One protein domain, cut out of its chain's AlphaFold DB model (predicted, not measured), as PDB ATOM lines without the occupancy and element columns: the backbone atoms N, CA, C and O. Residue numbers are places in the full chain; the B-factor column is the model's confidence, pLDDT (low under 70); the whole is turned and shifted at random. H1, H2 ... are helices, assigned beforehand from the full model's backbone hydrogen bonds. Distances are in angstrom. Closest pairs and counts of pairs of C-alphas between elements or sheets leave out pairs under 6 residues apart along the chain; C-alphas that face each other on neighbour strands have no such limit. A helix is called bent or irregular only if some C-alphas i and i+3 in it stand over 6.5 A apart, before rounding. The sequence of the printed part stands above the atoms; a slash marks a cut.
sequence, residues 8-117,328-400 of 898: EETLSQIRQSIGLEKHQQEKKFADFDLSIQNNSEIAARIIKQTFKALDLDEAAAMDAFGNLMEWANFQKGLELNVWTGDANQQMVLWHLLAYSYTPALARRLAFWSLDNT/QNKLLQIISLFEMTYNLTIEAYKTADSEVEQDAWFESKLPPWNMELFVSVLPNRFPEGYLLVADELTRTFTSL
ATOM      1  N   GLU A   8     -25.240 -33.072  12.446       88.69
ATOM      2  CA  GLU A   8     -24.162 -33.699  13.211       88.69
ATOM      3  C   GLU A   8     -23.428 -32.696  14.110       88.69
ATOM      4  O   GLU A   8     -23.170 -32.980  15.288       88.69
ATOM      5  N   GLU A   9     -23.127 -31.502  13.589       89.00
ATOM      6  CA  GLU A   9     -22.567 -30.404  14.379       89.00
ATOM      7  C   GLU A   9     -23.544 -29.968  15.473       89.00
ATOM      8  O   GLU A   9     -23.146 -29.803  16.628       89.00
ATOM      9  N   THR A  10     -24.830 -29.843  15.147       90.56
ATOM     10  CA  THR A  10     -25.860 -29.425  16.108       90.56
ATOM     11  C   THR A  10     -26.044 -30.451  17.224       90.56
ATOM     12  O   THR A  10     -26.022 -30.089  18.401       90.56
ATOM     13  N   LEU A  11     -26.132 -31.742  16.894       91.12
ATOM     14  CA  LEU A  11     -26.200 -32.836  17.869       91.12
ATOM     15  C   LEU A  11     -24.979 -32.843  18.794       91.12
ATOM     16  O   LEU A  11     -25.104 -33.052  20.002       91.12
ATOM     17  N   SER A  12     -23.801 -32.547  18.246       90.25
ATOM     18  CA  SER A  12     -22.561 -32.391  19.011       90.25
ATOM     19  C   SER A  12     -22.643 -31.218  20.000       90.25
ATOM     20  O   SER A  12     -22.276 -31.361  21.173       90.25
ATOM     21  N   GLN A  13     -23.203 -30.076  19.578       90.69
ATOM     22  CA  GLN A  13     -23.430 -28.919  20.453       90.69
ATOM     23  C   GLN A  13     -24.468 -29.197  21.548       90.69
ATOM     24  O   GLN A  13     -24.233 -28.822  22.699       90.69
ATOM     25  N   ILE A  14     -25.580 -29.865  21.224       90.31
ATOM     26  CA  ILE A  14     -26.623 -30.250  22.190       90.31
ATOM     27  C   ILE A  14     -26.033 -31.184  23.249       90.31
ATOM     28  O   ILE A  14     -26.167 -30.932  24.448       90.31
ATOM     29  N   ARG A  15     -25.287 -32.209  22.821       90.81
ATOM     30  CA  ARG A  15     -24.606 -33.158  23.712       90.81
ATOM     31  C   ARG A  15     -23.689 -32.442  24.710       90.81
ATOM     32  O   ARG A  15     -23.719 -32.733  25.910       90.81
ATOM     33  N   GLN A  16     -22.903 -31.477  24.228       91.56
ATOM     34  CA  GLN A  16     -22.040 -30.646  25.068       91.56
ATOM     35  C   GLN A  16     -22.851 -29.798  26.066       91.56
ATOM     36  O   GLN A  16     -22.526 -29.781  27.259       91.56
ATOM     37  N   SER A  17     -23.912 -29.133  25.600       93.00
ATOM     38  CA  SER A  17     -24.782 -28.305  26.443       93.00
ATOM     39  C   SER A  17     -25.520 -29.116  27.507       93.00
ATOM     40  O   SER A  17     -25.742 -28.607  28.598       93.00
ATOM     41  N   ILE A  18     -25.841 -30.390  27.274       91.12
ATOM     42  CA  ILE A  18     -26.418 -31.275  28.305       91.12
ATOM     43  C   ILE A  18     -25.349 -31.743  29.302       91.12
ATOM     44  O   ILE A  18     -25.626 -31.880  30.493       91.12
ATOM     45  N   GLY A  19     -24.100 -31.892  28.851       90.19
ATOM     46  CA  GLY A  19     -22.978 -32.324  29.688       90.19
ATOM     47  C   GLY A  19     -22.695 -33.814  29.583       90.19
ATOM     48  O   GLY A  19     -22.278 -34.422  30.564       90.19
ATOM     49  N   LEU A  20     -22.936 -34.394  28.410       89.62
ATOM     50  CA  LEU A  20     -22.582 -35.772  28.087       89.62
ATOM     51  C   LEU A  20     -21.122 -35.854  27.594       89.62
ATOM     52  O   LEU A  20     -20.565 -34.875  27.087       89.62
ATOM     53  N   GLU A  21     -20.488 -37.021  27.747       82.81
ATOM     54  CA  GLU A  21     -19.076 -37.228  27.386       82.81
ATOM     55  C   GLU A  21     -18.781 -36.996  25.895       82.81
ATOM     56  O   GLU A  21     -19.660 -37.089  25.034       82.81
ATOM     57  N   LYS A  22     -17.519 -36.682  25.569       77.56
ATOM     58  CA  LYS A  22     -17.110 -36.455  24.178       77.56
ATOM     59  C   LYS A  22     -16.971 -37.754  23.387       77.56
ATOM     60  O   LYS A  22     -16.365 -38.709  23.860       77.56
ATOM     61  N   HIS A  23     -17.441 -37.752  22.139       74.00
ATOM     62  CA  HIS A  23     -17.206 -38.860  21.212       74.00
ATOM     63  C   HIS A  23     -15.801 -38.766  20.591       74.00
ATOM     64  O   HIS A  23     -15.400 -37.704  20.116       74.00
ATOM     65  N   GLN A  24     -15.060 -39.880  20.527       71.56
ATOM     66  CA  GLN A  24     -13.662 -39.909  20.051       71.56
ATOM     67  C   GLN A  24     -13.483 -39.503  18.570       71.56
ATOM     68  O   GLN A  24     -12.373 -39.194  18.146       71.56
ATOM     69  N   GLN A  25     -14.564 -39.482  17.780       79.31
ATOM     70  CA  GLN A  25     -14.555 -39.188  16.335       79.31
ATOM     71  C   GLN A  25     -15.506 -38.051  15.924       79.31
ATOM     72  O   GLN A  25     -15.922 -37.982  14.774       79.31
ATOM     73  N   GLU A  26     -15.858 -37.162  16.851       74.81
ATOM     74  CA  GLU A  26     -16.838 -36.084  16.633       74.81
ATOM     75  C   GLU A  26     -16.555 -35.216  15.396       74.81
ATOM     76  O   GLU A  26     -17.466 -34.934  14.627       74.81
ATOM     77  N   LYS A  27     -15.284 -34.882  15.138       79.56
ATOM     78  CA  LYS A  27     -14.911 -34.116  13.941       79.56
ATOM     79  C   LYS A  27     -15.194 -34.881  12.641       79.56
ATOM     80  O   LYS A  27     -15.801 -34.340  11.733       79.56
ATOM     81  N   LYS A  28     -14.825 -36.166  12.570       82.31
ATOM     82  CA  LYS A  28     -15.101 -37.002  11.384       82.31
ATOM     83  C   LYS A  28     -16.597 -37.240  11.174       82.31
ATOM     84  O   LYS A  28     -17.034 -37.458  10.050       82.31
ATOM     85  N   PHE A  29     -17.358 -37.258  12.267       82.81
ATOM     86  CA  PHE A  29     -18.809 -37.363  12.234       82.81
ATOM     87  C   PHE A  29     -19.436 -36.119  11.585       82.81
ATOM     88  O   PHE A  29     -20.229 -36.287  10.666       82.81
ATOM     89  N   ALA A  30     -19.002 -34.918  11.983       78.44
ATOM     90  CA  ALA A  30     -19.439 -33.650  11.396       78.44
ATOM     91  C   ALA A  30     -18.973 -33.443   9.940       78.44
ATOM     92  O   ALA A  30     -19.759 -33.025   9.102       78.44
ATOM     93  N   ASP A  31     -17.727 -33.803   9.615       74.50
ATOM     94  CA  ASP A  31     -17.121 -33.552   8.294       74.50
ATOM     95  C   ASP A  31     -17.523 -34.591   7.214       74.50
ATOM     96  O   ASP A  31     -16.948 -34.624   6.127       74.50
ATOM     97  N   PHE A  32     -18.465 -35.495   7.512       74.75
ATOM     98  CA  PHE A  32     -18.844 -36.633   6.657       74.75
ATOM     99  C   PHE A  32     -17.675 -37.582   6.279       74.75
ATOM    100  O   PHE A  32     -17.755 -38.333   5.308       74.75
ATOM    101  N   ASP A  33     -16.626 -37.646   7.107       77.44
ATOM    102  CA  ASP A  33     -15.403 -38.450   6.897       77.44
ATOM    103  C   ASP A  33     -15.473 -39.867   7.536       77.44
ATOM    104  O   ASP A  33     -14.456 -40.528   7.772       77.44
ATOM    105  N   LEU A  34     -16.679 -40.340   7.863       80.12
ATOM    106  CA  LEU A  34     -16.964 -41.718   8.298       80.12
ATOM    107  C   LEU A  34     -17.740 -42.473   7.211       80.12
ATOM    108  O   LEU A  34     -18.304 -41.845   6.317       80.12
ATOM    109  N   SER A  35     -17.816 -43.803   7.307       79.94
ATOM    110  CA  SER A  35     -18.750 -44.543   6.451       79.94
ATOM    111  C   SER A  35     -20.198 -44.179   6.784       79.94
ATOM    112  O   SER A  35     -20.494 -43.765   7.913       79.94
ATOM    113  N   ILE A  36     -21.107 -44.352   5.822       78.69
ATOM    114  CA  ILE A  36     -22.538 -44.028   5.985       78.69
ATOM    115  C   ILE A  36     -23.121 -44.714   7.223       78.69
ATOM    116  O   ILE A  36     -23.687 -44.048   8.087       78.69
ATOM    117  N   GLN A  37     -22.902 -46.025   7.351       79.00
ATOM    118  CA  GLN A  37     -23.388 -46.813   8.483       79.00
ATOM    119  C   GLN A  37     -22.868 -46.273   9.824       79.00
ATOM    120  O   GLN A  37     -23.652 -46.016  10.736       79.00
ATOM    121  N   ASN A  38     -21.556 -46.041   9.931       83.62
ATOM    122  CA  ASN A  38     -20.949 -45.550  11.168       83.62
ATOM    123  C   ASN A  38     -21.487 -44.169  11.558       83.62
ATOM    124  O   ASN A  38     -21.658 -43.882  12.743       83.62
ATOM    125  N   ASN A  39     -21.743 -43.302  10.579       84.75
ATOM    126  CA  ASN A  39     -22.284 -41.977  10.839       84.75
ATOM    127  C   ASN A  39     -23.728 -42.064  11.366       84.75
ATOM    128  O   ASN A  39     -24.002 -41.543  12.447       84.75
ATOM    129  N   SER A  40     -24.602 -42.828  10.703       84.50
ATOM    130  CA  SER A  40     -25.983 -43.052  11.152       84.50
ATOM    131  C   SER A  40     -26.054 -43.666  12.555       84.50
ATOM    132  O   SER A  40     -26.841 -43.228  13.394       84.50
ATOM    133  N   GLU A  41     -25.190 -44.638  12.857       87.88
ATOM    134  CA  GLU A  41     -25.112 -45.256  14.186       87.88
ATOM    135  C   GLU A  41     -24.671 -44.268  15.277       87.88
ATOM    136  O   GLU A  41     -25.179 -44.316  16.401       87.88
ATOM    137  N   ILE A  42     -23.734 -43.361  14.973       88.75
ATOM    138  CA  ILE A  42     -23.306 -42.313  15.909       88.75
ATOM    139  C   ILE A  42     -24.438 -41.306  16.138       88.75
ATOM    140  O   ILE A  42     -24.708 -40.978  17.295       88.75
ATOM    141  N   ALA A  43     -25.125 -40.861  15.083       89.62
ATOM    142  CA  ALA A  43     -26.255 -39.937  15.192       89.62
ATOM    143  C   ALA A  43     -27.368 -40.518  16.080       89.62
ATOM    144  O   ALA A  43     -27.741 -39.907  17.085       89.62
ATOM    145  N   ALA A  44     -27.815 -41.745  15.786       90.31
ATOM    146  CA  ALA A  44     -28.840 -42.441  16.563       90.31
ATOM    147  C   ALA A  44     -28.438 -42.609  18.038       90.31
ATOM    148  O   ALA A  44     -29.251 -42.426  18.947       90.31
ATOM    149  N   ARG A  45     -27.157 -42.905  18.298       90.75
ATOM    150  CA  ARG A  45     -26.623 -43.025  19.660       90.75
ATOM    151  C   ARG A  45     -26.665 -41.699  20.416       90.75
ATOM    152  O   ARG A  45     -27.080 -41.701  21.573       90.75
ATOM    153  N   ILE A  46     -26.257 -40.590  19.792       90.69
ATOM    154  CA  ILE A  46     -26.269 -39.259  20.424       90.69
ATOM    155  C   ILE A  46     -27.703 -38.829  20.747       90.69
ATOM    156  O   ILE A  46     -27.957 -38.364  21.861       90.69
ATOM    157  N   ILE A  47     -28.642 -39.030  19.821       93.00
ATOM    158  CA  ILE A  47     -30.065 -38.723  20.023       93.00
ATOM    159  C   ILE A  47     -30.621 -39.538  21.197       93.00
ATOM    160  O   ILE A  47     -31.135 -38.969  22.161       93.00
ATOM    161  N   LYS A  48     -30.421 -40.862  21.194       92.44
ATOM    162  CA  LYS A  48     -30.891 -41.745  22.272       92.44
ATOM    163  C   LYS A  48     -30.307 -41.372  23.636       92.44
ATOM    164  O   LYS A  48     -31.017 -41.381  24.639       92.44
ATOM    165  N   GLN A  49     -29.014 -41.045  23.697       92.00
ATOM    166  CA  GLN A  49     -28.367 -40.599  24.935       92.00
ATOM    167  C   GLN A  49     -28.914 -39.254  25.420       92.00
ATOM    168  O   GLN A  49     -29.078 -39.068  26.623       92.00
ATOM    169  N   THR A  50     -29.219 -38.342  24.497       91.50
ATOM    170  CA  THR A  50     -29.804 -37.029  24.789       91.50
ATOM    171  C   THR A  50     -31.198 -37.166  25.394       91.50
ATOM    172  O   THR A  50     -31.443 -36.636  26.475       91.50
ATOM    173  N   PHE A  51     -32.083 -37.943  24.766       92.31
ATOM    174  CA  PHE A  51     -33.443 -38.167  25.271       92.31
ATOM    175  C   PHE A  51     -33.445 -38.874  26.624       92.31
ATOM    176  O   PHE A  51     -34.146 -38.451  27.539       92.31
ATOM    177  N   LYS A  52     -32.572 -39.874  26.799       91.00
ATOM    178  CA  LYS A  52     -32.378 -40.525  28.098       91.00
ATOM    179  C   LYS A  52     -31.879 -39.547  29.165       91.00
ATOM    180  O   LYS A  52     -32.319 -39.611  30.305       91.00
ATOM    181  N   ALA A  53     -30.952 -38.652  28.825       89.25
ATOM    182  CA  ALA A  53     -30.436 -37.673  29.777       89.25
ATOM    183  C   ALA A  53     -31.523 -36.695  30.242       89.25
ATOM    184  O   ALA A  53     -31.523 -36.317  31.412       89.25
ATOM    185  N   LEU A  54     -32.439 -36.320  29.346       87.50
ATOM    186  CA  LEU A  54     -33.583 -35.449  29.622       87.50
ATOM    187  C   LEU A  54     -34.778 -36.178  30.253       87.50
ATOM    188  O   LEU A  54     -35.772 -35.523  30.551       87.50
ATOM    189  N   ASP A  55     -34.670 -37.490  30.490       85.19
ATOM    190  CA  ASP A  55     -35.726 -38.322  31.074       85.19
ATOM    191  C   ASP A  55     -37.059 -38.193  30.312       85.19
ATOM    192  O   ASP A  55     -38.121 -37.945  30.891       85.19
ATOM    193  N   LEU A  56     -36.968 -38.254  28.977       86.06
ATOM    194  CA  LEU A  56     -38.133 -38.310  28.097       86.06
ATOM    195  C   LEU A  56     -38.695 -39.734  28.094       86.06
ATOM    196  O   LEU A  56     -37.941 -40.697  27.923       86.06
ATOM    197  N   ASP A  57     -40.009 -39.856  28.261       84.38
ATOM    198  CA  ASP A  57     -40.721 -41.105  27.996       84.38
ATOM    199  C   ASP A  57     -40.759 -41.421  26.491       84.38
ATOM    200  O   ASP A  57     -40.276 -40.655  25.653       84.38
ATOM    201  N   GLU A  58     -41.298 -42.588  26.141       85.75
ATOM    202  CA  GLU A  58     -41.319 -43.073  24.762       85.75
ATOM    203  C   GLU A  58     -42.117 -42.157  23.823       85.75
ATOM    204  O   GLU A  58     -41.643 -41.868  22.723       85.75
ATOM    205  N   ALA A  59     -43.270 -41.644  24.262       84.12
ATOM    206  CA  ALA A  59     -44.110 -40.769  23.449       84.12
ATOM    207  C   ALA A  59     -43.425 -39.416  23.202       84.12
ATOM    208  O   ALA A  59     -43.302 -38.984  22.055       84.12
ATOM    209  N   ALA A  60     -42.890 -38.793  24.255       83.44
ATOM    210  CA  ALA A  60     -42.141 -37.546  24.156       83.44
ATOM    211  C   ALA A  60     -40.857 -37.706  23.325       83.44
ATOM    212  O   ALA A  60     -40.481 -36.803  22.579       83.44
ATOM    213  N   ALA A  61     -40.175 -38.851  23.419       89.38
ATOM    214  CA  ALA A  61     -38.991 -39.143  22.614       89.38
ATOM    215  C   ALA A  61     -39.325 -39.330  21.125       89.38
ATOM    216  O   ALA A  61     -38.561 -38.867  20.274       89.38
ATOM    217  N   MET A  62     -40.443 -39.989  20.801       88.50
ATOM    218  CA  MET A  62     -40.921 -40.132  19.422       88.50
ATOM    219  C   MET A  62     -41.295 -38.777  18.817       88.50
ATOM    220  O   MET A  62     -40.835 -38.454  17.721       88.50
ATOM    221  N   ASP A  63     -42.048 -37.956  19.549       87.00
ATOM    222  CA  ASP A  63     -42.427 -36.613  19.105       87.00
ATOM    223  C   ASP A  63     -41.201 -35.692  18.946       87.00
ATOM    224  O   ASP A  63     -41.022 -35.039  17.916       87.00
ATOM    225  N   ALA A  64     -40.270 -35.713  19.908       89.06
ATOM    226  CA  ALA A  64     -39.007 -34.977  19.815       89.06
ATOM    227  C   ALA A  64     -38.170 -35.401  18.603       89.06
ATOM    228  O   ALA A  64     -37.520 -34.564  17.972       89.06
ATOM    229  N   PHE A  65     -38.159 -36.698  18.279       91.50
ATOM    230  CA  PHE A  65     -37.470 -37.212  17.101       91.50
ATOM    231  C   PHE A  65     -38.111 -36.703  15.808       91.50
ATOM    232  O   PHE A  65     -37.388 -36.214  14.941       91.50
ATOM    233  N   GLY A  66     -39.443 -36.761  15.695       90.19
ATOM    234  CA  GLY A  66     -40.176 -36.210  14.549       90.19
ATOM    235  C   GLY A  66     -39.859 -34.729  14.339       90.19
ATOM    236  O   GLY A  66     -39.385 -34.336  13.273       90.19
ATOM    237  N   ASN A  67     -39.970 -33.937  15.406       88.00
ATOM    238  CA  ASN A  67     -39.638 -32.512  15.419       88.00
ATOM    239  C   ASN A  67     -38.185 -32.214  15.007       88.00
ATOM    240  O   ASN A  67     -37.922 -31.261  14.267       88.00
ATOM    241  N   LEU A  68     -37.227 -33.020  15.478       90.25
ATOM    242  CA  LEU A  68     -35.819 -32.897  15.101       90.25
ATOM    243  C   LEU A  68     -35.614 -33.167  13.607       90.25
ATOM    244  O   LEU A  68     -34.860 -32.441  12.962       90.25
ATOM    245  N   MET A  69     -36.277 -34.187  13.059       89.62
ATOM    246  CA  MET A  69     -36.157 -34.550  11.646       89.62
ATOM    247  C   MET A  69     -36.798 -33.510  10.726       89.62
ATOM    248  O   MET A  69     -36.196 -33.146   9.718       89.62
ATOM    249  N   GLU A  70     -37.961 -32.968  11.083       87.75
ATOM    250  CA  GLU A  70     -38.567 -31.851  10.349       87.75
ATOM    251  C   GLU A  70     -37.652 -30.626  10.309       87.75
ATOM    252  O   GLU A  70     -37.446 -30.024   9.254       87.75
ATOM    253  N   TRP A  71     -37.068 -30.264  11.455       87.75
ATOM    254  CA  TRP A  71     -36.107 -29.170  11.527       87.75
ATOM    255  C   TRP A  71     -34.855 -29.448  10.690       87.75
ATOM    256  O   TRP A  71     -34.424 -28.573   9.939       87.75
ATOM    257  N   ALA A  72     -34.307 -30.663  10.773       88.88
ATOM    258  CA  ALA A  72     -33.143 -31.069   9.993       88.88
ATOM    259  C   ALA A  72     -33.421 -30.977   8.487       88.88
ATOM    260  O   ALA A  72     -32.575 -30.486   7.743       88.88
ATOM    261  N   ASN A  73     -34.617 -31.368   8.040       88.06
ATOM    262  CA  ASN A  73     -35.034 -31.250   6.643       88.06
ATOM    263  C   ASN A  73     -35.160 -29.787   6.201       88.06
ATOM    264  O   ASN A  73     -34.651 -29.429   5.140       88.06
ATOM    265  N   PHE A  74     -35.776 -28.926   7.017       89.19
ATOM    266  CA  PHE A  74     -35.884 -27.495   6.713       89.19
ATOM    267  C   PHE A  74     -34.502 -26.842   6.610       89.19
ATOM    268  O   PHE A  74     -34.197 -26.143   5.645       89.19
ATOM    269  N   GLN A  75     -33.635 -27.109   7.589       90.06
ATOM    270  CA  GLN A  75     -32.257 -26.634   7.594       90.06
ATOM    271  C   GLN A  75     -31.481 -27.156   6.394       90.06
ATOM    272  O   GLN A  75     -30.709 -26.404   5.798       90.06
ATOM    273  N   LYS A  76     -31.699 -28.419   6.020       89.44
ATOM    274  CA  LYS A  76     -31.078 -28.974   4.834       89.44
ATOM    275  C   LYS A  76     -31.544 -28.230   3.592       89.44
ATOM    276  O   LYS A  76     -30.707 -27.800   2.812       89.44
ATOM    277  N   GLY A  77     -32.843 -27.958   3.470       90.81
ATOM    278  CA  GLY A  77     -33.397 -27.089   2.431       90.81
ATOM    279  C   GLY A  77     -32.693 -25.730   2.345       90.81
ATOM    280  O   GLY A  77     -32.352 -25.297   1.246       90.81
ATOM    281  N   LEU A  78     -32.389 -25.088   3.480       92.50
ATOM    282  CA  LEU A  78     -31.596 -23.851   3.500       92.50
ATOM    283  C   LEU A  78     -30.158 -24.077   3.018       92.50
ATOM    284  O   LEU A  78     -29.662 -23.331   2.182       92.50
ATOM    285  N   GLU A  79     -29.483 -25.107   3.520       90.62
ATOM    286  CA  GLU A  79     -28.103 -25.430   3.146       90.62
ATOM    287  C   GLU A  79     -27.937 -25.640   1.633       90.62
ATOM    288  O   GLU A  79     -26.955 -25.183   1.051       90.62
ATOM    289  N   LEU A  80     -28.922 -26.276   0.995       90.69
ATOM    290  CA  LEU A  80     -28.930 -26.547  -0.443       90.69
ATOM    291  C   LEU A  80     -29.204 -25.316  -1.308       90.69
ATOM    292  O   LEU A  80     -28.898 -25.343  -2.493       90.69
ATOM    293  N   ASN A  81     -29.778 -24.248  -0.749       92.19
ATOM    294  CA  ASN A  81     -30.278 -23.114  -1.531       92.19
ATOM    295  C   ASN A  81     -29.670 -21.763  -1.129       92.19
ATOM    296  O   ASN A  81     -29.912 -20.763  -1.798       92.19
ATOM    297  N   VAL A  82     -28.863 -21.710  -0.064       93.75
ATOM    298  CA  VAL A  82     -28.242 -20.469   0.411       93.75
ATOM    299  C   VAL A  82     -26.828 -20.298  -0.136       93.75
ATOM    300  O   VAL A  82     -25.971 -21.176  -0.005       93.75
ATOM    301  N   TRP A  83     -26.537 -19.101  -0.648       92.50
ATOM    302  CA  TRP A  83     -25.167 -18.635  -0.855       92.50
ATOM    303  C   TRP A  83     -24.779 -17.613   0.212       92.50
ATOM    304  O   TRP A  83     -25.329 -16.522   0.311       92.50
ATOM    305  N   THR A  84     -23.769 -17.966   1.002       92.12
ATOM    306  CA  THR A  84     -23.282 -17.152   2.132       92.12
ATOM    307  C   THR A  84     -22.456 -15.923   1.748       92.12
ATOM    308  O   THR A  84     -22.165 -15.109   2.618       92.12
ATOM    309  N   GLY A  85     -22.082 -15.753   0.475       87.94
ATOM    310  CA  GLY A  85     -21.392 -14.559  -0.022       87.94
ATOM    311  C   GLY A  85     -20.241 -14.089   0.875       87.94
ATOM    312  O   GLY A  85     -19.319 -14.853   1.173       87.94
ATOM    313  N   ASP A  86     -20.320 -12.829   1.310       84.19
ATOM    314  CA  ASP A  86     -19.338 -12.161   2.174       84.19
ATOM    315  C   ASP A  86     -19.668 -12.254   3.670       84.19
ATOM    316  O   ASP A  86     -18.872 -11.813   4.504       84.19
ATOM    317  N   ALA A  87     -20.795 -12.871   4.035       90.81
ATOM    318  CA  ALA A  87     -21.176 -13.028   5.428       90.81
ATOM    319  C   ALA A  87     -20.118 -13.823   6.208       90.81
ATOM    320  O   ALA A  87     -19.473 -14.750   5.699       90.81
ATOM    321  N   ASN A  88     -19.940 -13.454   7.473       91.38
ATOM    322  CA  ASN A  88     -19.141 -14.210   8.429       91.38
ATOM    323  C   ASN A  88     -20.036 -15.167   9.245       91.38
ATOM    324  O   ASN A  88     -21.265 -15.073   9.216       91.38
ATOM    325  N   GLN A  89     -19.439 -16.089  10.008       92.31
ATOM    326  CA  GLN A  89     -20.206 -17.082  10.776       92.31
ATOM    327  C   GLN A  89     -21.170 -16.460  11.797       92.31
ATOM    328  O   GLN A  89     -22.231 -17.026  12.055       92.31
ATOM    329  N   GLN A  90     -20.823 -15.312  12.395       94.00
ATOM    330  CA  GLN A  90     -21.704 -14.632  13.349       94.00
ATOM    331  C   GLN A  90     -22.975 -14.147  12.654       94.00
ATOM    332  O   GLN A  90     -24.066 -14.358  13.173       94.00
ATOM    333  N   MET A  91     -22.843 -13.558  11.463       93.56
ATOM    334  CA  MET A  91     -23.982 -13.137  10.651       93.56
ATOM    335  C   MET A  91     -24.838 -14.329  10.236       93.56
ATOM    336  O   MET A  91     -26.049 -14.278  10.427       93.56
ATOM    337  N   VAL A  92     -24.226 -15.400   9.721       93.81
ATOM    338  CA  VAL A  92     -24.961 -16.599   9.290       93.81
ATOM    339  C   VAL A  92     -25.786 -17.161  10.448       93.81
ATOM    340  O   VAL A  92     -27.003 -17.275  10.330       93.81
ATOM    341  N   LEU A  93     -25.162 -17.415  11.603       94.56
ATOM    342  CA  LEU A  93     -25.875 -17.931  12.775       94.56
ATOM    343  C   LEU A  93     -26.943 -16.963  13.290       94.56
ATOM    344  O   LEU A  93     -28.021 -17.405  13.669       94.56
ATOM    345  N   TRP A  94     -26.674 -15.658  13.291       95.69
ATOM    346  CA  TRP A  94     -27.640 -14.656  13.734       95.69
ATOM    347  C   TRP A  94     -28.921 -14.650  12.893       95.69
ATOM    348  O   TRP A  94     -30.019 -14.617  13.444       95.69
ATOM    349  N   HIS A  95     -28.793 -14.736  11.568       94.62
ATOM    350  CA  HIS A  95     -29.961 -14.774  10.690       94.62
ATOM    351  C   HIS A  95     -30.684 -16.123  10.790       94.62
ATOM    352  O   HIS A  95     -31.907 -16.143  10.862       94.62
ATOM    353  N   LEU A  96     -29.965 -17.247  10.903       94.50
ATOM    354  CA  LEU A  96     -30.599 -18.553  11.132       94.50
ATOM    355  C   LEU A  96     -31.400 -18.587  12.438       94.50
ATOM    356  O   LEU A  96     -32.509 -19.121  12.463       94.50
ATOM    357  N   LEU A  97     -30.872 -17.986  13.511       95.62
ATOM    358  CA  LEU A  97     -31.582 -17.855  14.782       95.62
ATOM    359  C   LEU A  97     -32.893 -17.091  14.612       95.62
ATOM    360  O   LEU A  97     -33.909 -17.540  15.137       95.62
ATOM    361  N   ALA A  98     -32.875 -15.973  13.888       94.94
ATOM    362  CA  ALA A  98     -34.043 -15.118  13.716       94.94
ATOM    363  C   ALA A  98     -35.095 -15.713  12.760       94.94
ATOM    364  O   ALA A  98     -36.266 -15.750  13.108       94.94
ATOM    365  N   TYR A  99     -34.690 -16.206  11.586       93.00
ATOM    366  CA  TYR A  99     -35.619 -16.634  10.527       93.00
ATOM    367  C   TYR A  99     -36.090 -18.089  10.656       93.00
ATOM    368  O   TYR A  99     -37.107 -18.470  10.074       93.00
ATOM    369  N   SER A 100     -35.344 -18.938  11.371       91.81
ATOM    370  CA  SER A 100     -35.610 -20.380  11.403       91.81
ATOM    371  C   SER A 100     -35.625 -20.953  12.814       91.81
ATOM    372  O   SER A 100     -36.654 -21.444  13.266       91.81
ATOM    373  N   TYR A 101     -34.505 -20.901  13.536       93.06
ATOM    374  CA  TYR A 101     -34.350 -21.741  14.725       93.06
ATOM    375  C   TYR A 101     -35.241 -21.295  15.880       93.06
ATOM    376  O   TYR A 101     -35.850 -22.134  16.539       93.06
ATOM    377  N   THR A 102     -35.330 -19.990  16.126       95.38
ATOM    378  CA  THR A 102     -36.060 -19.466  17.286       95.38
ATOM    379  C   THR A 102     -37.571 -19.566  17.116       95.38
ATOM    380  O   THR A 102     -38.197 -20.129  18.015       95.38
ATOM    381  N   PRO A 103     -38.173 -19.114  15.995       94.00
ATOM    382  CA  PRO A 103     -39.609 -19.280  15.788       94.00
ATOM    383  C   PRO A 103     -40.019 -20.756  15.831       94.00
ATOM    384  O   PRO A 103     -40.958 -21.116  16.542       94.00
ATOM    385  N   ALA A 104     -39.275 -21.632  15.143       91.31
ATOM    386  CA  ALA A 104     -39.586 -23.059  15.094       91.31
ATOM    387  C   ALA A 104     -39.474 -23.733  16.470       91.31
ATOM    388  O   ALA A 104     -40.329 -24.541  16.833       91.31
ATOM    389  N   LEU A 105     -38.450 -23.393  17.263       92.38
ATOM    390  CA  LEU A 105     -38.314 -23.901  18.629       92.38
ATOM    391  C   LEU A 105     -39.429 -23.378  19.545       92.38
ATOM    392  O   LEU A 105     -39.961 -24.146  20.342       92.38
ATOM    393  N   ALA A 106     -39.800 -22.102  19.420       94.25
ATOM    394  CA  ALA A 106     -40.859 -21.483  20.213       94.25
ATOM    395  C   ALA A 106     -42.218 -22.150  19.985       94.25
ATOM    396  O   ALA A 106     -42.877 -22.521  20.954       94.25
ATOM    397  N   ARG A 107     -42.606 -22.367  18.721       90.44
ATOM    398  CA  ARG A 107     -43.882 -23.014  18.375       90.44
ATOM    399  C   ARG A 107     -43.950 -24.448  18.910       90.44
ATOM    400  O   ARG A 107     -44.940 -24.824  19.528       90.44
ATOM    401  N   ARG A 108     -42.877 -25.230  18.748       88.75
ATOM    402  CA  ARG A 108     -42.804 -26.617  19.250       88.75
ATOM    403  C   ARG A 108     -42.867 -26.695  20.774       88.75
ATOM    404  O   ARG A 108     -43.630 -27.488  21.318       88.75
ATOM    405  N   LEU A 109     -42.104 -25.848  21.469       88.88
ATOM    406  CA  LEU A 109     -42.138 -25.807  22.932       88.88
ATOM    407  C   LEU A 109     -43.484 -25.311  23.471       88.88
ATOM    408  O   LEU A 109     -43.895 -25.769  24.535       88.88
ATOM    409  N   ALA A 110     -44.185 -24.428  22.753       89.88
ATOM    410  CA  ALA A 110     -45.542 -24.031  23.114       89.88
ATOM    411  C   ALA A 110     -46.488 -25.236  23.107       89.88
ATOM    412  O   ALA A 110     -47.173 -25.460  24.100       89.88
ATOM    413  N   PHE A 111     -46.458 -26.072  22.064       86.06
ATOM    414  CA  PHE A 111     -47.274 -27.292  22.018       86.06
ATOM    415  C   PHE A 111     -46.933 -28.295  23.130       86.06
ATOM    416  O   PHE A 111     -47.835 -28.908  23.693       86.06
ATOM    417  N   TRP A 112     -45.661 -28.405  23.524       83.56
ATOM    418  CA  TRP A 112     -45.227 -29.213  24.680       83.56
ATOM    419  C   TRP A 112     -45.649 -28.652  26.046       83.56
ATOM    420  O   TRP A 112     -45.520 -29.329  27.068       83.56
ATOM    421  N   SER A 113     -46.108 -27.404  26.079       80.75
ATOM    422  CA  SER A 113     -46.555 -26.718  27.294       80.75
ATOM    423  C   SER A 113     -48.080 -26.587  27.363       80.75
ATOM    424  O   SER A 113     -48.618 -26.042  28.324       80.75
ATOM    425  N   LEU A 114     -48.795 -27.085  26.350       79.44
ATOM    426  CA  LEU A 114     -50.243 -27.242  26.390       79.44
ATOM    427  C   LEU A 114     -50.599 -28.556  27.088       79.44
ATOM    428  O   LEU A 114     -49.879 -29.547  26.980       79.44
ATOM    429  N   ASP A 115     -51.722 -28.558  27.802       63.97
ATOM    430  CA  ASP A 115     -52.233 -29.749  28.477       63.97
ATOM    431  C   ASP A 115     -52.756 -30.733  27.421       63.97
ATOM    432  O   ASP A 115     -53.855 -30.586  26.877       63.97
ATOM    433  N   ASN A 116     -51.905 -31.679  27.020       54.59
ATOM    434  CA  ASN A 116     -52.157 -32.495  25.843       54.59
ATOM    435  C   ASN A 116     -52.966 -33.743  26.210       54.59
ATOM    436  O   ASN A 116     -52.434 -34.842  26.396       54.59
ATOM    437  N   THR A 117     -54.284 -33.566  26.289       46.78
ATOM    438  CA  THR A 117     -55.247 -34.638  26.594       46.78
ATOM    439  C   THR A 117     -55.182 -35.825  25.622       46.78
ATOM    440  O   THR A 117     -55.558 -36.930  26.006       46.78
ATOM    441  N   GLN A 328     -26.886  -4.138  23.257       93.38
ATOM    442  CA  GLN A 328     -25.592  -4.777  23.510       93.38
ATOM    443  C   GLN A 328     -25.729  -6.301  23.517       93.38
ATOM    444  O   GLN A 328     -25.027  -7.007  22.794       93.38
ATOM    445  N   ASN A 329     -26.658  -6.816  24.315       95.62
ATOM    446  CA  ASN A 329     -27.004  -8.222  24.401       95.62
ATOM    447  C   ASN A 329     -28.076  -8.567  23.363       95.62
ATOM    448  O   ASN A 329     -29.263  -8.688  23.671       95.62
ATOM    449  N   LYS A 330     -27.639  -8.758  22.118       94.69
ATOM    450  CA  LYS A 330     -28.541  -9.050  20.997       94.69
ATOM    451  C   LYS A 330     -29.398 -10.300  21.212       94.69
ATOM    452  O   LYS A 330     -30.504 -10.364  20.691       94.69
ATOM    453  N   LEU A 331     -28.958 -11.267  22.025       96.19
ATOM    454  CA  LEU A 331     -29.765 -12.456  22.326       96.19
ATOM    455  C   LEU A 331     -31.093 -12.136  23.016       96.19
ATOM    456  O   LEU A 331     -32.023 -12.923  22.883       96.19
ATOM    457  N   LEU A 332     -31.224 -10.983  23.677       95.88
ATOM    458  CA  LEU A 332     -32.508 -10.542  24.226       95.88
ATOM    459  C   LEU A 332     -33.550 -10.277  23.134       95.88
ATOM    460  O   LEU A 332     -34.720 -10.559  23.349       95.88
ATOM    461  N   GLN A 333     -33.139  -9.834  21.941       95.44
ATOM    462  CA  GLN A 333     -34.050  -9.674  20.797       95.44
ATOM    463  C   GLN A 333     -34.590 -11.031  20.329       95.44
ATOM    464  O   GLN A 333     -35.763 -11.163  19.993       95.44
ATOM    465  N   ILE A 334     -33.726 -12.049  20.330       96.31
ATOM    466  CA  ILE A 334     -34.091 -13.423  19.975       96.31
ATOM    467  C   ILE A 334     -34.991 -14.037  21.048       96.31
ATOM    468  O   ILE A 334     -35.958 -14.709  20.713       96.31
ATOM    469  N   ILE A 335     -34.731 -13.764  22.328       95.56
ATOM    470  CA  ILE A 335     -35.631 -14.165  23.415       95.56
ATOM    471  C   ILE A 335     -36.999 -13.499  23.233       95.56
ATOM    472  O   ILE A 335     -37.992 -14.207  23.221       95.56
ATOM    473  N   SER A 336     -37.084 -12.195  22.961       94.56
ATOM    474  CA  SER A 336     -38.379 -11.542  22.700       94.56
ATOM    475  C   SER A 336     -39.120 -12.123  21.487       94.56
ATOM    476  O   SER A 336     -40.342 -12.262  21.524       94.56
ATOM    477  N   LEU A 337     -38.397 -12.509  20.430       95.50
ATOM    478  CA  LEU A 337     -38.975 -13.231  19.294       95.50
ATOM    479  C   LEU A 337     -39.535 -14.598  19.722       95.50
ATOM    480  O   LEU A 337     -40.661 -14.931  19.362       95.50
ATOM    481  N   PHE A 338     -38.777 -15.361  20.520       95.69
ATOM    482  CA  PHE A 338     -39.226 -16.630  21.099       95.69
ATOM    483  C   PHE A 338     -40.506 -16.446  21.916       95.69
ATOM    484  O   PHE A 338     -41.485 -17.151  21.688       95.69
ATOM    485  N   GLU A 339     -40.507 -15.487  22.844       94.00
ATOM    486  CA  GLU A 339     -41.627 -15.207  23.742       94.00
ATOM    487  C   GLU A 339     -42.888 -14.845  22.955       94.00
ATOM    488  O   GLU A 339     -43.960 -15.376  23.237       94.00
ATOM    489  N   MET A 340     -42.768 -13.988  21.934       94.06
ATOM    490  CA  MET A 340     -43.906 -13.624  21.093       94.06
ATOM    491  C   MET A 340     -44.451 -14.835  20.335       94.06
ATOM    492  O   MET A 340     -45.654 -15.082  20.385       94.06
ATOM    493  N   THR A 341     -43.594 -15.595  19.644       95.19
ATOM    494  CA  THR A 341     -44.038 -16.772  18.886       95.19
ATOM    495  C   THR A 341     -44.692 -17.801  19.801       95.19
ATOM    496  O   THR A 341     -45.782 -18.269  19.491       95.19
ATOM    497  N   TYR A 342     -44.073 -18.101  20.942       94.12
ATOM    498  CA  TYR A 342     -44.607 -19.035  21.927       94.12
ATOM    499  C   TYR A 342     -45.985 -18.587  22.428       94.12
ATOM    500  O   TYR A 342     -46.947 -19.351  22.364       94.12
ATOM    501  N   ASN A 343     -46.104 -17.338  22.891       92.56
ATOM    502  CA  ASN A 343     -47.346 -16.836  23.479       92.56
ATOM    503  C   ASN A 343     -48.477 -16.769  22.449       92.56
ATOM    504  O   ASN A 343     -49.590 -17.185  22.757       92.56
ATOM    505  N   LEU A 344     -48.191 -16.340  21.214       94.00
ATOM    506  CA  LEU A 344     -49.176 -16.366  20.133       94.00
ATOM    507  C   LEU A 344     -49.645 -17.791  19.818       94.00
ATOM    508  O   LEU A 344     -50.823 -17.985  19.544       94.00
ATOM    509  N   THR A 345     -48.769 -18.799  19.878       92.56
ATOM    510  CA  THR A 345     -49.177 -20.203  19.701       92.56
ATOM    511  C   THR A 345     -50.098 -20.674  20.831       92.56
ATOM    512  O   THR A 345     -51.130 -21.283  20.557       92.56
ATOM    513  N   ILE A 346     -49.785 -20.344  22.089       89.19
ATOM    514  CA  ILE A 346     -50.654 -20.663  23.235       89.19
ATOM    515  C   ILE A 346     -52.017 -19.961  23.120       89.19
ATOM    516  O   ILE A 346     -53.049 -20.558  23.426       89.19
ATOM    517  N   GLU A 347     -52.044 -18.695  22.700       91.00
ATOM    518  CA  GLU A 347     -53.286 -17.937  22.520       91.00
ATOM    519  C   GLU A 347     -54.130 -18.471  21.358       91.00
ATOM    520  O   GLU A 347     -55.347 -18.591  21.506       91.00
ATOM    521  N   ALA A 348     -53.495 -18.854  20.246       91.06
ATOM    522  CA  ALA A 348     -54.162 -19.475  19.107       91.06
ATOM    523  C   ALA A 348     -54.922 -20.731  19.538       91.06
ATOM    524  O   ALA A 348     -56.124 -20.837  19.298       91.06
ATOM    525  N   TYR A 349     -54.241 -21.623  20.264       87.50
ATOM    526  CA  TYR A 349     -54.821 -22.864  20.772       87.50
ATOM    527  C   TYR A 349     -56.034 -22.635  21.680       87.50
ATOM    528  O   TYR A 349     -57.007 -23.376  21.625       87.50
ATOM    529  N   LYS A 350     -56.006 -21.584  22.507       84.69
ATOM    530  CA  LYS A 350     -57.114 -21.247  23.418       84.69
ATOM    531  C   LYS A 350     -58.313 -20.601  22.724       84.69
ATOM    532  O   LYS A 350     -59.380 -20.534  23.325       84.69
ATOM    533  N   THR A 351     -58.124 -20.059  21.524       85.44
ATOM    534  CA  THR A 351     -59.129 -19.224  20.845       85.44
ATOM    535  C   THR A 351     -59.862 -19.968  19.726       85.44
ATOM    536  O   THR A 351     -60.893 -19.483  19.261       85.44
ATOM    537  N   ALA A 352     -59.352 -21.118  19.282       85.31
ATOM    538  CA  ALA A 352     -59.876 -21.863  18.142       85.31
ATOM    539  C   ALA A 352     -59.916 -23.378  18.401       85.31
ATOM    540  O   ALA A 352     -59.009 -23.935  19.022       85.31
ATOM    541  N   ASP A 353     -60.945 -24.039  17.867       82.44
ATOM    542  CA  ASP A 353     -61.259 -25.444  18.165       82.44
ATOM    543  C   ASP A 353     -60.520 -26.440  17.251       82.44
ATOM    544  O   ASP A 353     -60.394 -27.618  17.588       82.44
ATOM    545  N   SER A 354     -60.021 -25.988  16.094       87.31
ATOM    546  CA  SER A 354     -59.304 -26.825  15.121       87.31
ATOM    547  C   SER A 354     -57.907 -26.295  14.794       87.31
ATOM    548  O   SER A 354     -57.682 -25.088  14.789       87.31
ATOM    549  N   GLU A 355     -56.974 -27.189  14.450       84.44
ATOM    550  CA  GLU A 355     -55.589 -26.837  14.079       84.44
ATOM    551  C   GLU A 355     -55.532 -25.805  12.937       84.44
ATOM    552  O   GLU A 355     -54.807 -24.819  13.017       84.44
ATOM    553  N   VAL A 356     -56.391 -25.951  11.924       87.75
ATOM    554  CA  VAL A 356     -56.479 -25.013  10.790       87.75
ATOM    555  C   VAL A 356     -56.902 -23.608  11.235       87.75
ATOM    556  O   VAL A 356     -56.362 -22.608  10.760       87.75
ATOM    557  N   GLU A 357     -57.875 -23.506  12.142       89.88
ATOM    558  CA  GLU A 357     -58.327 -22.216  12.675       89.88
ATOM    559  C   GLU A 357     -57.288 -21.599  13.617       89.88
ATOM    560  O   GLU A 357     -57.088 -20.384  13.590       89.88
ATOM    561  N   GLN A 358     -56.599 -22.423  14.412       89.75
ATOM    562  CA  GLN A 358     -55.488 -22.000  15.267       89.75
ATOM    563  C   GLN A 358     -54.354 -21.415  14.419       89.75
ATOM    564  O   GLN A 358     -53.856 -20.325  14.704       89.75
ATOM    565  N   ASP A 359     -53.992 -22.093  13.335       89.69
ATOM    566  CA  ASP A 359     -52.971 -21.643  12.398       89.69
ATOM    567  C   ASP A 359     -53.364 -20.330  11.718       89.69
ATOM    568  O   ASP A 359     -52.591 -19.369  11.742       89.69
ATOM    569  N   ALA A 360     -54.591 -20.227  11.202       90.56
ATOM    570  CA  ALA A 360     -55.098 -18.995  10.603       90.56
ATOM    571  C   ALA A 360     -55.133 -17.827  11.606       90.56
ATOM    572  O   ALA A 360     -54.782 -16.691  11.265       90.56
ATOM    573  N   TRP A 361     -55.522 -18.092  12.858       92.94
ATOM    574  CA  TRP A 361     -55.503 -17.088  13.917       92.94
ATOM    575  C   TRP A 361     -54.075 -16.628  14.202       92.94
ATOM    576  O   TRP A 361     -53.829 -15.422  14.210       92.94
ATOM    577  N   PHE A 362     -53.131 -17.561  14.365       92.00
ATOM    578  CA  PHE A 362     -51.721 -17.255  14.597       92.00
ATOM    579  C   PHE A 362     -51.170 -16.359  13.484       92.00
ATOM    580  O   PHE A 362     -50.617 -15.299  13.776       92.00
ATOM    581  N   GLU A 363     -51.387 -16.732  12.218       90.94
ATOM    582  CA  GLU A 363     -50.943 -15.951  11.057       90.94
ATOM    583  C   GLU A 363     -51.531 -14.532  11.058       90.94
ATOM    584  O   GLU A 363     -50.815 -13.566  10.792       90.94
ATOM    585  N   SER A 364     -52.806 -14.376  11.435       91.44
ATOM    586  CA  SER A 364     -53.483 -13.070  11.487       91.44
ATOM    587  C   SER A 364     -52.932 -12.107  12.548       91.44
ATOM    588  O   SER A 364     -53.182 -10.900  12.474       91.44
ATOM    589  N   LYS A 365     -52.217 -12.626  13.556       92.88
ATOM    590  CA  LYS A 365     -51.636 -11.841  14.656       92.88
ATOM    591  C   LYS A 365     -50.169 -11.492  14.445       92.88
ATOM    592  O   LYS A 365     -49.628 -10.701  15.220       92.88
ATOM    593  N   LEU A 366     -49.528 -12.048  13.420       90.81
ATOM    594  CA  LEU A 366     -48.131 -11.759  13.138       90.81
ATOM    595  C   LEU A 366     -47.930 -10.299  12.694       90.81
ATOM    596  O   LEU A 366     -48.784  -9.716  12.019       90.81
ATOM    597  N   PRO A 367     -46.796  -9.681  13.063       86.62
ATOM    598  CA  PRO A 367     -46.505  -8.307  12.687       86.62
ATOM    599  C   PRO A 367     -46.300  -8.174  11.165       86.62
ATOM    600  O   PRO A 367     -45.362  -8.763  10.626       86.62
ATOM    601  N   PRO A 368     -47.073  -7.320  10.465       81.44
ATOM    602  CA  PRO A 368     -47.020  -7.232   9.003       81.44
ATOM    603  C   PRO A 368     -45.708  -6.643   8.470       81.44
ATOM    604  O   PRO A 368     -45.396  -6.804   7.298       81.44
ATOM    605  N   TRP A 369     -44.934  -5.951   9.311       80.19
ATOM    606  CA  TRP A 369     -43.694  -5.277   8.914       80.19
ATOM    607  C   TRP A 369     -42.483  -6.215   8.767       80.19
ATOM    608  O   TRP A 369     -41.424  -5.729   8.371       80.19
ATOM    609  N   ASN A 370     -42.596  -7.500   9.142       78.25
ATOM    610  CA  ASN A 370     -41.513  -8.488   9.013       78.25
ATOM    611  C   ASN A 370     -42.050  -9.930   9.089       78.25
ATOM    612  O   ASN A 370     -41.724 -10.692  10.006       78.25
ATOM    613  N   MET A 371     -42.929 -10.276   8.149       82.12
ATOM    614  CA  MET A 371     -43.547 -11.607   8.064       82.12
ATOM    615  C   MET A 371     -42.523 -12.698   7.721       82.12
ATOM    616  O   MET A 371     -42.715 -13.864   8.064       82.12
ATOM    617  N   GLU A 372     -41.415 -12.324   7.082       81.56
ATOM    618  CA  GLU A 372     -40.342 -13.205   6.626       81.56
ATOM    619  C   GLU A 372     -39.679 -13.961   7.787       81.56
ATOM    620  O   GLU A 372     -39.328 -15.131   7.631       81.56
ATOM    621  N   LEU A 373     -39.583 -13.343   8.975       87.56
ATOM    622  CA  LEU A 373     -39.062 -13.996  10.186       87.56
ATOM    623  C   LEU A 373     -39.864 -15.236  10.592       87.56
ATOM    624  O   LEU A 373     -39.325 -16.131  11.235       87.56
ATOM    625  N   PHE A 374     -41.146 -15.290  10.237       90.31
ATOM    626  CA  PHE A 374     -42.061 -16.332  10.690       90.31
ATOM    627  C   PHE A 374     -42.296 -17.413   9.644       90.31
ATOM    628  O   PHE A 374     -42.987 -18.379   9.938       90.31
ATOM    629  N   VAL A 375     -41.709 -17.312   8.446       87.06
ATOM    630  CA  VAL A 375     -41.950 -18.264   7.344       87.06
ATOM    631  C   VAL A 375     -41.654 -19.712   7.742       87.06
ATOM    632  O   VAL A 375     -42.365 -20.616   7.313       87.06
ATOM    633  N   SER A 376     -40.668 -19.937   8.615       87.06
ATOM    634  CA  SER A 376     -40.340 -21.265   9.158       87.06
ATOM    635  C   SER A 376     -41.432 -21.889  10.036       87.06
ATOM    636  O   SER A 376     -41.361 -23.076  10.342       87.06
ATOM    637  N   VAL A 377     -42.432 -21.103  10.440       87.44
ATOM    638  CA  VAL A 377     -43.561 -21.510  11.283       87.44
ATOM    639  C   VAL A 377     -44.924 -21.179  10.674       87.44
ATOM    640  O   VAL A 377     -45.919 -21.248  11.390       87.44
ATOM    641  N   LEU A 378     -44.978 -20.820   9.384       83.62
ATOM    642  CA  LEU A 378     -46.224 -20.614   8.637       83.62
ATOM    643  C   LEU A 378     -46.701 -21.950   8.042       83.62
ATOM    644  O   LEU A 378     -46.090 -22.426   7.078       83.62
ATOM    645  N   PRO A 379     -47.790 -22.546   8.546       70.88
ATOM    646  CA  PRO A 379     -48.266 -23.863   8.110       70.88
ATOM    647  C   PRO A 379     -48.634 -23.884   6.623       70.88
ATOM    648  O   PRO A 379     -48.227 -24.785   5.891       70.88
ATOM    649  N   ASN A 380     -49.266 -22.812   6.130       68.19
ATOM    650  CA  ASN A 380     -49.644 -22.654   4.720       68.19
ATOM    651  C   ASN A 380     -48.454 -22.561   3.751       68.19
ATOM    652  O   ASN A 380     -48.632 -22.652   2.536       68.19
ATOM    653  N   ARG A 381     -47.240 -22.331   4.263       68.44
ATOM    654  CA  ARG A 381     -46.019 -22.177   3.461       68.44
ATOM    655  C   ARG A 381     -44.942 -23.191   3.821       68.44
ATOM    656  O   ARG A 381     -43.890 -23.172   3.196       68.44
ATOM    657  N   PHE A 382     -45.186 -24.081   4.779       69.12
ATOM    658  CA  PHE A 382     -44.165 -24.975   5.318       69.12
ATOM    659  C   PHE A 382     -43.465 -25.863   4.264       69.12
ATOM    660  O   PHE A 382     -42.236 -25.941   4.312       69.12
ATOM    661  N   PRO A 383     -44.161 -26.454   3.263       69.00
ATOM    662  CA  PRO A 383     -43.522 -27.348   2.288       69.00
ATOM    663  C   PRO A 383     -42.421 -26.695   1.439       69.00
ATOM    664  O   PRO A 383     -41.492 -27.377   1.020       69.00
ATOM    665  N   GLU A 384     -42.505 -25.383   1.201       78.75
ATOM    666  CA  GLU A 384     -41.558 -24.621   0.367       78.75
ATOM    667  C   GLU A 384     -40.972 -23.402   1.104       78.75
ATOM    668  O   GLU A 384     -40.230 -22.603   0.533       78.75
ATOM    669  N   GLY A 385     -41.265 -23.246   2.397       85.25
ATOM    670  CA  GLY A 385     -40.906 -22.062   3.180       85.25
ATOM    671  C   GLY A 385     -39.397 -21.862   3.289       85.25
ATOM    672  O   GLY A 385     -38.922 -20.728   3.343       85.25
ATOM    673  N   TYR A 386     -38.625 -22.951   3.236       89.25
ATOM    674  CA  TYR A 386     -37.167 -22.880   3.202       89.25
ATOM    675  C   TYR A 386     -36.642 -22.196   1.930       89.25
ATOM    676  O   TYR A 386     -35.604 -21.554   2.012       89.25
ATOM    677  N   LEU A 387     -37.334 -22.262   0.782       90.94
ATOM    678  CA  LEU A 387     -36.906 -21.566  -0.442       90.94
ATOM    679  C   LEU A 387     -37.034 -20.052  -0.290       90.94
ATOM    680  O   LEU A 387     -36.118 -19.317  -0.650       90.94
ATOM    681  N   LEU A 388     -38.140 -19.593   0.300       88.56
ATOM    682  CA  LEU A 388     -38.360 -18.173   0.581       88.56
ATOM    683  C   LEU A 388     -37.305 -17.635   1.552       88.56
ATOM    684  O   LEU A 388     -36.707 -16.590   1.309       88.56
ATOM    685  N   VAL A 389     -37.034 -18.379   2.630       91.81
ATOM    686  CA  VAL A 389     -35.976 -18.014   3.581       91.81
ATOM    687  C   VAL A 389     -34.601 -18.074   2.909       91.81
ATOM    688  O   VAL A 389     -33.774 -17.201   3.145       91.81
ATOM    689  N   ALA A 390     -34.331 -19.061   2.053       93.44
ATOM    690  CA  ALA A 390     -33.045 -19.190   1.376       93.44
ATOM    691  C   ALA A 390     -32.762 -18.045   0.391       93.44
ATOM    692  O   ALA A 390     -31.624 -17.565   0.349       93.44
ATOM    693  N   ASP A 391     -33.768 -17.581  -0.360       88.94
ATOM    694  CA  ASP A 391     -33.640 -16.405  -1.231       88.94
ATOM    695  C   ASP A 391     -33.321 -15.154  -0.404       88.94
ATOM    696  O   ASP A 391     -32.334 -14.463  -0.673       88.94
ATOM    697  N   GLU A 392     -34.071 -14.926   0.679       89.31
ATOM    698  CA  GLU A 392     -33.873 -13.776   1.565       89.31
ATOM    699  C   GLU A 392     -32.485 -13.785   2.228       89.31
ATOM    700  O   GLU A 392     -31.770 -12.775   2.237       89.31
ATOM    701  N   LEU A 393     -32.046 -14.945   2.723       92.81
ATOM    702  CA  LEU A 393     -30.711 -15.115   3.295       92.81
ATOM    703  C   LEU A 393     -29.619 -14.899   2.245       92.81
ATOM    704  O   LEU A 393     -28.638 -14.212   2.527       92.81
ATOM    705  N   THR A 394     -29.779 -15.431   1.033       91.88
ATOM    706  CA  THR A 394     -28.800 -15.253  -0.050       91.88
ATOM    707  C   THR A 394     -28.664 -13.786  -0.437       91.88
ATOM    708  O   THR A 394     -27.546 -13.270  -0.504       91.88
ATOM    709  N   ARG A 395     -29.774 -13.069  -0.633       87.75
ATOM    710  CA  ARG A 395     -29.770 -11.625  -0.930       87.75
ATOM    711  C   ARG A 395     -29.123 -10.818   0.193       87.75
ATOM    712  O   ARG A 395     -28.287  -9.945  -0.054       87.75
ATOM    713  N   THR A 396     -29.440 -11.157   1.438       89.12
ATOM    714  CA  THR A 396     -28.853 -10.503   2.608       89.12
ATOM    715  C   THR A 396     -27.347 -10.748   2.680       89.12
ATOM    716  O   THR A 396     -26.554  -9.811   2.695       89.12
ATOM    717  N   PHE A 397     -26.899 -12.000   2.643       91.12
ATOM    718  CA  PHE A 397     -25.482 -12.336   2.776       91.12
ATOM    719  C   PHE A 397     -24.629 -11.856   1.606       91.12
ATOM    720  O   PHE A 397     -23.444 -11.558   1.775       91.12
ATOM    721  N   THR A 398     -25.218 -11.756   0.417       84.62
ATOM    722  CA  THR A 398     -24.521 -11.224  -0.748       84.62
ATOM    723  C   THR A 398     -24.446  -9.698  -0.751       84.62
ATOM    724  O   THR A 398     -23.525  -9.178  -1.375       84.62
ATOM    725  N   SER A 399     -25.308  -8.974  -0.038       82.56
ATOM    726  CA  SER A 399     -25.231  -7.506   0.065       82.56
ATOM    727  C   SER A 399     -24.369  -7.001   1.231       82.56
ATOM    728  O   SER A 399     -23.939  -5.847   1.221       82.56
ATOM    729  N   LEU A 400     -24.075  -7.848   2.222       82.50
ATOM    730  CA  LEU A 400     -23.272  -7.481   3.392       82.50
ATOM    731  C   LEU A 400     -21.769  -7.383   3.082       82.50
ATOM    732  O   LEU A 400     -21.221  -8.167   2.312       82.50
TER     733      LEU A 400
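What this domain is: This is residues 8 to 117 and 328 to 400 of the 898 residues of an uncharacterized protein of Methylophaga thiooxydans (UniProt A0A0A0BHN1). A long helix, H4, stands between a small lobe of H1, H2 and H3 and a larger lobe of crossed helices, H5 to H9. H4 makes a V with H3, and its other end packs on H9; in the larger lobe H6 and H8 pack on bent H5, and H7 packs on the far end of H6. The printed part has 183 residues with nine named helices, H1 to H9 in that order, and no named strand: all helix. It is compact, with a radius of gyration of the C-alphas of 17.7 A and spans of 49 by 48 by 34 A.

How they stand to each other: Start at H1, residues 8 to 18; it touches H2, residues 26 to 30, at the closest C-alphas, Glu 8 and Ala 30, 5.1 A apart. H1 also touches H3, residues 36 to 53, at Arg 15 and Thr 50, C-alphas 6.6 A apart, with a shallow tilt of 23 degrees, the same way. H3 is close to but not clearly touching H4, residues 58 to 81, at a steep tilt of 48 degrees, opposite ways; the closest C-alphas are Phe 51 and Ala 61, 6.2 A apart. Next find H5, residues 89 to 111, assigned as one helix by its hydrogen bonds but bent: C-alphas 99 and 102 are 7.3 A apart, and its arms H5a, residues 89 to 99, and H5b, residues 102 to 111, stand at a steep tilt of 40 degrees. H5b touches H6, residues 331 to 351, at a tilt of 36 degrees, only just steep, the same way; the C-alphas of Ala 106 and Tyr 342 are closest, 4.8 A. Residues 344 to 351 of H6 touch H7, residues 355 to 365, with the C-alphas of Ala 348 and Gln 358 4.8 A apart. H8, residues 368 to 377, is irregular, with C-alphas 369 and 372 8.9 A apart; it touches H5a about perpendicular, at 84 degrees, with the C-alphas of Tyr 99 and Leu 373 closest, 4.4 A. H9, residues 385 to 399, touches residues 74 to 81 of H4 with its residues 386 to 391, the closest C-alphas being Leu 78 and Ala 390, 5.3 A. H1 and H3 are each apart from H6 and H9. Every O i to N i+4 pair is within hydrogen-bond range in H1, H2, H3, H4, H5a, H5b, H6, H7 and H9; in H8 it is 0 of 6, with 3 of 7 O i to N i+3 pairs within range.

Where its parts are: Find C-alpha 8 at (-24.162, -33.699, 13.211), where H1 begins. H3 runs 25.9 A from first to last C-alpha. H4, the longest helix, runs 34.8 A from C-alpha 58 at (-41.319, -43.073, 24.762). H6 runs 30.2 A and H9 21.6 A, ending at C-alpha 399, (-25.231, -7.506, 0.065).

The domain as a whole: The C-alphas of Gln 24 and Thr 351 are farthest apart, 50.0 A. Residues 118 to 327 are not printed, and C-alphas 117 and 328 are 42.2 A apart across that cut. Of the links printed whole, none is long. The mean pLDDT of the printed part is 87.5; residues 115 to 117 and 380 to 383 are under 70.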